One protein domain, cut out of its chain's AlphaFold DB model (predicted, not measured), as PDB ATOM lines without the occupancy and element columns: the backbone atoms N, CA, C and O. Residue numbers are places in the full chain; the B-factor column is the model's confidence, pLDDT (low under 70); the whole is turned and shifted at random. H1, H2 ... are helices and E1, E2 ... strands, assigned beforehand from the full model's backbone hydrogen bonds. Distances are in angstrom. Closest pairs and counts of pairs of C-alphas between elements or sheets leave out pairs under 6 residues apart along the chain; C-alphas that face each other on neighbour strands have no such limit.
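AT A GLANCE: This is residues 5 to 65 of the 157 residues of an uncharacterized protein of Stylophora pistillata (UniProt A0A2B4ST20). A small looped head, residues 5 to 39, is followed by one long straight helix, H1, which sticks out from it as an arm over residues 40 to 64 and makes most of the length. The 61 printed residues hold strand E1 and then H1, mostly helix by class, though under half of the residues are in named elements. The whole is extended, with a radius of gyration of the C-alphas of 19.5 A, and spans 63 by 23 by 13 A.

IN THESE COORDINATES: Residues 5 to 25 hold no named element. E1 is residues 26 to 28, beginning at C-alpha 26 (-8.736, 0.731, 14.871). H1 is residues 39 to 64, 37.4 A from C-alpha 39 (-6.252, -7.973, 28.415) to C-alpha 64 (-6.754, -40.515, 46.845).

HOW THE PARTS SIT: E1 pairs with no named strand, but residues 5 to 6 pair antiparallel with its residues 26 to 27. Residues 31 to 32 pair antiparallel with residues 35 to 36, in the short link of 10 residues from E1 to H1. E1 and H1 are apart. In H1 every O i to N i+4 pair is within hydrogen-bond range.

THE WHOLE: The C-alphas farthest apart, of Glu 15 and Gly 65, are 62.8 A apart. The printed part has no cut. pLDDT is under 70 at residues 15 to 17 and 64 to 65.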
ATOM      1  N   GLN A   5      -3.739  -0.196  14.744       83.25
ATOM      2  CA  GLN A   5      -3.768  -1.324  13.819       83.25
ATOM      3  C   GLN A   5      -5.168  -1.889  13.699       83.25
ATOM      4  O   GLN A   5      -5.848  -2.182  14.684       83.25
ATOM      5  N   CYS A   6      -5.582  -2.114  12.461       85.19
ATOM      6  CA  CYS A   6      -6.881  -2.690  12.181       85.19
ATOM      7  C   CYS A   6      -6.986  -4.123  12.718       85.19
ATOM      8  O   CYS A   6      -6.121  -4.955  12.440       85.19
ATOM      9  N   LEU A   7      -8.073  -4.447  13.422       80.44
ATOM     10  CA  LEU A   7      -8.321  -5.792  13.956       80.44
ATOM     11  C   LEU A   7      -8.480  -6.873  12.878       80.44
ATOM     12  O   LEU A   7      -8.024  -7.996  13.073       80.44
ATOM     13  N   ALA A   8      -9.108  -6.547  11.747       83.06
ATOM     14  CA  ALA A   8      -9.377  -7.529  10.698       83.06
ATOM     15  C   ALA A   8      -8.181  -7.772   9.770       83.06
ATOM     16  O   ALA A   8      -7.758  -8.910   9.595       83.06
ATOM     17  N   CYS A   9      -7.629  -6.712   9.173       85.62
ATOM     18  CA  CYS A   9      -6.588  -6.846   8.151       85.62
ATOM     19  C   CYS A   9      -5.159  -6.651   8.666       85.62
ATOM     20  O   CYS A   9      -4.219  -6.765   7.889       85.62
ATOM     21  N   ASN A  10      -4.965  -6.346   9.952       81.94
ATOM     22  CA  ASN A  10      -3.647  -6.058  10.524       81.94
ATOM     23  C   ASN A  10      -2.877  -4.897   9.863       81.94
ATOM     24  O   ASN A  10      -1.691  -4.733  10.146       81.94
ATOM     25  N   ALA A  11      -3.533  -4.061   9.052       84.12
ATOM     26  CA  ALA A  11      -2.915  -2.862   8.501       84.12
ATOM     27  C   ALA A  11      -2.547  -1.896   9.635       84.12
ATOM     28  O   ALA A  11      -3.387  -1.589  10.489       84.12
ATOM     29  N   VAL A  12      -1.286  -1.461   9.645       81.94
ATOM     30  CA  VAL A  12      -0.780  -0.430  10.553       81.94
ATOM     31  C   VAL A  12      -1.160   0.917   9.966       81.94
ATOM     32  O   VAL A  12      -0.866   1.192   8.805       81.94
ATOM     33  N   ILE A  13      -1.835   1.734  10.762       77.44
ATOM     34  CA  ILE A  13      -2.268   3.067  10.378       77.44
ATOM     35  C   ILE A  13      -1.555   4.048  11.299       77.44
ATOM     36  O   ILE A  13      -1.657   3.987  12.524       77.44
ATOM     37  N   THR A  14      -0.770   4.919  10.680       74.00
ATOM     38  CA  THR A  14      -0.022   5.998  11.336       74.00
ATOM     39  C   THR A  14      -0.834   7.289  11.427       74.00
ATOM     40  O   THR A  14      -0.385   8.254  12.041       74.00
ATOM     41  N   GLU A  15      -2.012   7.315  10.806       65.00
ATOM     42  CA  GLU A  15      -2.867   8.488  10.656       65.00
ATOM     43  C   GLU A  15      -4.070   8.462  11.609       65.00
ATOM     44  O   GLU A  15      -4.539   7.406  12.021       65.00
ATOM     45  N   SER A  16      -4.604   9.648  11.914       68.12
ATOM     46  CA  SER A  16      -5.754   9.896  12.808       68.12
ATOM     47  C   SER A  16      -7.108   9.357  12.305       68.12
ATOM     48  O   SER A  16      -8.171   9.727  12.817       68.12
ATOM     49  N   CYS A  17      -7.101   8.495  11.288       68.19
ATOM     50  CA  CYS A  17      -8.305   7.895  10.737       68.19
ATOM     51  C   CYS A  17      -8.996   7.050  11.809       68.19
ATOM     52  O   CYS A  17      -8.380   6.205  12.434       68.19
ATOM     53  N   ARG A  18     -10.305   7.227  12.006       73.06
ATOM     54  CA  ARG A  18     -11.066   6.442  12.999       73.06
ATOM     55  C   ARG A  18     -11.372   5.009  12.538       73.06
ATOM     56  O   ARG A  18     -11.838   4.188  13.324       73.06
ATOM     57  N   SER A  19     -11.138   4.713  11.262       80.94
ATOM     58  CA  SER A  19     -11.494   3.448  10.624       80.94
ATOM     59  C   SER A  19     -10.463   3.043   9.581       80.94
ATOM     60  O   SER A  19      -9.929   3.883   8.858       80.94
ATOM     61  N   CYS A  20     -10.235   1.739   9.457       87.25
ATOM     62  CA  CYS A  20      -9.447   1.179   8.367       87.25
ATOM     63  C   CYS A  20     -10.214   1.239   7.033       87.25
ATOM     64  O   CYS A  20     -11.442   1.186   7.028       87.25
ATOM     65  N   ALA A  21      -9.504   1.217   5.899       82.81
ATOM     66  CA  ALA A  21     -10.092   1.051   4.562       82.81
ATOM     67  C   ALA A  21     -10.980  -0.205   4.437       82.81
ATOM     68  O   ALA A  21     -11.909  -0.237   3.638       82.81
ATOM     69  N   CYS A  22     -10.746  -1.230   5.267       86.94
ATOM     70  CA  CYS A  22     -11.612  -2.410   5.343       86.94
ATOM     71  C   CYS A  22     -12.861  -2.225   6.234       86.94
ATOM     72  O   CYS A  22     -13.514  -3.212   6.571       86.94
ATOM     73  N   GLY A  23     -13.165  -1.001   6.679       82.88
ATOM     74  CA  GLY A  23     -14.335  -0.658   7.496       82.88
ATOM     75  C   GLY A  23     -14.252  -1.052   8.975       82.88
ATOM     76  O   GLY A  23     -15.186  -0.790   9.727       82.88
ATOM     77  N   HIS A  24     -13.160  -1.677   9.420       83.25
ATOM     78  CA  HIS A  24     -13.001  -2.104  10.811       83.25
ATOM     79  C   HIS A  24     -12.389  -1.008  11.683       83.25
ATOM     80  O   HIS A  24     -11.564  -0.206  11.235       83.25
ATOM     81  N   VAL A  25     -12.795  -1.019  12.953       77.62
ATOM     82  CA  VAL A  25     -12.327  -0.087  13.979       77.62
ATOM     83  C   VAL A  25     -10.854  -0.346  14.282       77.62
ATOM     84  O   VAL A  25     -10.386  -1.491  14.311       77.62
ATOM     85  N   LEU A  26     -10.127   0.750  14.466       76.19
ATOM     86  CA  LEU A  26      -8.736   0.731  14.871       76.19
ATOM     87  C   LEU A  26      -8.636   0.625  16.387       76.19
ATOM     88  O   LEU A  26      -9.385   1.277  17.110       76.19
ATOM     89  N   GLU A  27      -7.704  -0.193  16.857       75.06
ATOM     90  CA  GLU A  27      -7.389  -0.298  18.276       75.06
ATOM     91  C   GLU A  27      -5.930   0.109  18.487       75.06
ATOM     92  O   GLU A  27      -5.066  -0.165  17.639       75.06
ATOM     93  N   ASP A  28      -5.666   0.777  19.608       76.19
ATOM     94  CA  ASP A  28      -4.313   1.150  20.002       76.19
ATOM     95  C   ASP A  28      -3.510  -0.120  20.285       76.19
ATOM     96  O   ASP A  28      -3.857  -0.934  21.148       76.19
ATOM     97  N   VAL A  29      -2.416  -0.315  19.550       73.25
ATOM     98  CA  VAL A  29      -1.634  -1.540  19.686       73.25
ATOM     99  C   VAL A  29      -0.654  -1.410  20.834       73.25
ATOM    100  O   VAL A  29       0.439  -0.864  20.700       73.25
ATOM    101  N   LYS A  30      -1.000  -2.034  21.958       79.94
ATOM    102  CA  LYS A  30       0.004  -2.495  22.916       79.94
ATOM    103  C   LYS A  30       0.588  -3.793  22.358       79.94
ATOM    104  O   LYS A  30      -0.124  -4.786  22.229       79.94
ATOM    105  N   ALA A  31       1.860  -3.795  21.971       78.50
ATOM    106  CA  ALA A  31       2.555  -5.001  21.523       78.50
ATOM    107  C   ALA A  31       3.626  -5.403  22.537       78.50
ATOM    108  O   ALA A  31       4.385  -4.563  23.011       78.50
ATOM    109  N   ILE A  32       3.708  -6.697  22.844       78.94
ATOM    110  CA  ILE A  32       4.789  -7.282  23.645       78.94
ATOM    111  C   ILE A  32       5.404  -8.402  22.809       78.94
ATOM    112  O   ILE A  32       4.686  -9.274  22.315       78.94
ATOM    113  N   ALA A  33       6.725  -8.360  22.611       80.69
ATOM    114  CA  ALA A  33       7.461  -9.320  21.782       80.69
ATOM    115  C   ALA A  33       6.880  -9.491  20.356       80.69
ATOM    116  O   ALA A  33       6.757 -10.606  19.849       80.69
ATOM    117  N   GLY A  34       6.449  -8.391  19.725       77.62
ATOM    118  CA  GLY A  34       5.892  -8.397  18.363       77.62
ATOM    119  C   GLY A  34       4.488  -9.003  18.234       77.62
ATOM    120  O   GLY A  34       3.952  -9.086  17.131       77.62
ATOM    121  N   LYS A  35       3.862  -9.411  19.344       80.06
ATOM    122  CA  LYS A  35       2.480  -9.900  19.379       80.06
ATOM    123  C   LYS A  35       1.565  -8.851  19.991       80.06
ATOM    124  O   LYS A  35       1.945  -8.151  20.929       80.06
ATOM    125  N   ARG A  36       0.332  -8.785  19.490       77.19
ATOM    126  CA  ARG A  36      -0.709  -7.918  20.048       77.19
ATOM    127  C   ARG A  36      -1.071  -8.368  21.460       77.19
ATOM    128  O   ARG A  36      -1.452  -9.522  21.673       77.19
ATOM    129  N   PHE A  37      -0.972  -7.444  22.402       81.62
ATOM    130  CA  PHE A  37      -1.423  -7.615  23.770       81.62
ATOM    131  C   PHE A  37      -2.917  -7.303  23.851       81.62
ATOM    132  O   PHE A  37      -3.379  -6.288  23.344       81.62
ATOM    133  N   SER A  38      -3.678  -8.188  24.491       83.50
ATOM    134  CA  SER A  38      -5.100  -7.987  24.764       83.50
ATOM    135  C   SER A  38      -5.387  -8.512  26.160       83.50
ATOM    136  O   SER A  38      -5.165  -9.696  26.436       83.50
ATOM    137  N   GLU A  39      -5.886  -7.637  27.032       85.94
ATOM    138  CA  GLU A  39      -6.252  -7.973  28.415       85.94
ATOM    139  C   GLU A  39      -7.266  -9.121  28.449       85.94
ATOM    140  O   GLU A  39      -7.115 -10.076  29.211       85.94
ATOM    141  N   TYR A  40      -8.217  -9.109  27.510       87.12
ATOM    142  CA  TYR A  40      -9.181 -10.190  27.337       87.12
ATOM    143  C   TYR A  40      -8.514 -11.553  27.085       87.12
ATOM    144  O   TYR A  40      -8.941 -12.561  27.648       87.12
ATOM    145  N   ARG A  41      -7.445 -11.628  26.274       86.94
ATOM    146  CA  ARG A  41      -6.743 -12.907  26.024       86.94
ATOM    147  C   ARG A  41      -6.047 -13.429  27.279       86.94
ATOM    148  O   ARG A  41      -6.036 -14.640  27.497       86.94
ATOM    149  N   ILE A  42      -5.491 -12.539  28.098       90.94
ATOM    150  CA  ILE A  42      -4.832 -12.894  29.364       90.94
ATOM    151  C   ILE A  42      -5.862 -13.452  30.336       90.94
ATOM    152  O   ILE A  42      -5.676 -14.537  30.889       90.94
ATOM    153  N   GLU A  43      -6.983 -12.751  30.486       94.88
ATOM    154  CA  GLU A  43      -8.071 -13.193  31.345       94.88
ATOM    155  C   GLU A  43      -8.648 -14.535  30.872       94.88
ATOM    156  O   GLU A  43      -8.866 -15.445  31.676       94.88
ATOM    157  N   LEU A  44      -8.847 -14.700  29.561       94.38
ATOM    158  CA  LEU A  44      -9.328 -15.946  28.974       94.38
ATOM    159  C   LEU A  44      -8.404 -17.119  29.321       94.38
ATOM    160  O   LEU A  44      -8.884 -18.152  29.796       94.38
ATOM    161  N   TYR A  45      -7.093 -16.970  29.114       94.75
ATOM    162  CA  TYR A  45      -6.137 -18.028  29.433       94.75
ATOM    163  C   TYR A  45      -6.049 -18.293  30.937       94.75
ATOM    164  O   TYR A  45      -6.034 -19.457  31.333       94.75
ATOM    165  N   SER A  46      -6.124 -17.260  31.779       95.94
ATOM    166  CA  SER A  46      -6.215 -17.422  33.235       95.94
ATOM    167  C   SER A  46      -7.450 -18.236  33.644       95.94
ATOM    168  O   SER A  46      -7.359 -19.208  34.398       95.94
ATOM    169  N   ARG A  47      -8.630 -17.917  33.098       96.62
ATOM    170  CA  ARG A  47      -9.874 -18.663  33.361       96.62
ATOM    171  C   ARG A  47      -9.777 -20.119  32.896       96.62
ATOM    172  O   ARG A  47     -10.289 -21.011  33.578       96.62
ATOM    173  N   LEU A  48      -9.150 -20.374  31.746       96.69
ATOM    174  CA  LEU A  48      -8.957 -21.726  31.215       96.69
ATOM    175  C   LEU A  48      -7.993 -22.548  32.071       96.69
ATOM    176  O   LEU A  48      -8.302 -23.698  32.386       96.69
ATOM    177  N   GLU A  49      -6.881 -21.959  32.499       96.00
ATOM    178  CA  GLU A  49      -5.906 -22.635  33.353       96.00
ATOM    179  C   GLU A  49      -6.507 -22.957  34.726       96.00
ATOM    180  O   GLU A  49      -6.477 -24.099  35.183       96.00
ATOM    181  N   ASN A  50      -7.243 -22.011  35.314       96.50
ATOM    182  CA  ASN A  50      -8.007 -22.244  36.539       96.50
ATOM    183  C   ASN A  50      -9.019 -23.397  36.405       96.50
ATOM    184  O   ASN A  50      -9.233 -24.163  37.350       96.50
ATOM    185  N   ARG A  51      -9.658 -23.554  35.237       95.69
ATOM    186  CA  ARG A  51     -10.545 -24.701  34.975       95.69
ATOM    187  C   ARG A  51      -9.766 -26.013  34.896       95.69
ATOM    188  O   ARG A  51     -10.249 -27.002  35.449       95.69
ATOM    189  N   ARG A  52      -8.593 -26.030  34.256       96.25
ATOM    190  CA  ARG A  52      -7.724 -27.218  34.181       96.25
ATOM    191  C   ARG A  52      -7.263 -27.657  35.566       96.25
ATOM    192  O   ARG A  52      -7.487 -28.809  35.934       96.25
ATOM    193  N   ILE A  53      -6.750 -26.728  36.372       94.81
ATOM    194  CA  ILE A  53      -6.302 -26.998  37.745       94.81
ATOM    195  C   ILE A  53      -7.458 -27.561  38.585       94.81
ATOM    196  O   ILE A  53      -7.321 -28.605  39.221       94.81
ATOM    197  N   LYS A  54      -8.650 -26.946  38.530       95.31
ATOM    198  CA  LYS A  54      -9.837 -27.446  39.253       95.31
ATOM    199  C   LYS A  54     -10.237 -28.862  38.829       95.31
ATOM    200  O   LYS A  54     -10.665 -29.650  39.672       95.31
ATOM    201  N   GLN A  55     -10.130 -29.196  37.543       94.19
ATOM    202  CA  GLN A  55     -10.401 -30.553  37.064       94.19
ATOM    203  C   GLN A  55      -9.361 -31.553  37.576       94.19
ATOM    204  O   GLN A  55      -9.746 -32.635  38.022       94.19
ATOM    205  N   LEU A  56      -8.079 -31.182  37.572       94.06
ATOM    206  CA  LEU A  56      -6.995 -32.023  38.075       94.06
ATOM    207  C   LEU A  56      -7.159 -32.311  39.573       94.06
ATOM    208  O   LEU A  56      -7.167 -33.470  39.978       94.06
ATOM    209  N   VAL A  57      -7.427 -31.283  40.385       92.88
ATOM    210  CA  VAL A  57      -7.676 -31.434  41.831       92.88
ATOM    211  C   VAL A  57      -8.864 -32.360  42.103       92.88
ATOM    212  O   VAL A  57      -8.800 -33.218  42.981       92.88
ATOM    213  N   ARG A  58      -9.957 -32.234  41.335       92.06
ATOM    214  CA  ARG A  58     -11.125 -33.123  41.468       92.06
ATOM    215  C   ARG A  58     -10.803 -34.574  41.108       92.06
ATOM    216  O   ARG A  58     -11.364 -35.467  41.734       92.06
ATOM    217  N   ARG A  59      -9.945 -34.819  40.112       89.12
ATOM    218  CA  ARG A  59      -9.497 -36.178  39.761       89.12
ATOM    219  C   ARG A  59      -8.602 -36.759  40.852       89.12
ATOM    220  O   ARG A  59      -8.875 -37.866  41.300       89.12
ATOM    221  N   ASN A  60      -7.635 -35.990  41.343       87.44
ATOM    222  CA  ASN A  60      -6.714 -36.444  42.386       87.44
ATOM    223  C   ASN A  60      -7.444 -36.758  43.697       87.44
ATOM    224  O   ASN A  60      -7.193 -37.804  44.274       87.44
ATOM    225  N   LYS A  61      -8.433 -35.946  44.107       86.06
ATOM    226  CA  LYS A  61      -9.282 -36.258  45.276       86.06
ATOM    227  C   LYS A  61     -10.053 -37.574  45.133       86.06
ATOM    228  O   LYS A  61     -10.244 -38.287  46.110       86.06
ATOM    229  N   LYS A  62     -10.520 -37.898  43.923       79.06
ATOM    230  CA  LYS A  62     -11.222 -39.165  43.647       79.06
ATOM    231  C   LYS A  62     -10.274 -40.364  43.583       79.06
ATOM    232  O   LYS A  62     -10.716 -41.476  43.845       79.06
ATOM    233  N   ALA A  63      -9.013 -40.139  43.215       76.44
ATOM    234  CA  ALA A  63      -7.978 -41.164  43.234       76.44
ATOM    235  C   ALA A  63      -7.492 -41.437  44.667       76.44
ATOM    236  O   ALA A  63      -7.453 -42.590  45.075       76.44
ATOM    237  N   SER A  64      -7.235 -40.391  45.461       66.31
ATOM    238  CA  SER A  64      -6.754 -40.515  46.845       66.31
ATOM    239  C   SER A  64      -7.830 -40.990  47.828       66.31
ATOM    240  O   SER A  64      -7.517 -41.621  48.827       66.31
ATOM    241  N   GLY A  65      -9.113 -40.731  47.547       58.66
ATOM    242  CA  GLY A  65     -10.237 -41.200  48.368       58.66
ATOM    243  C   GLY A  65     -10.486 -42.714  48.328       58.66
ATOM    244  O   GLY A  65     -11.441 -43.176  48.940       58.66
TER     245      GLY A  65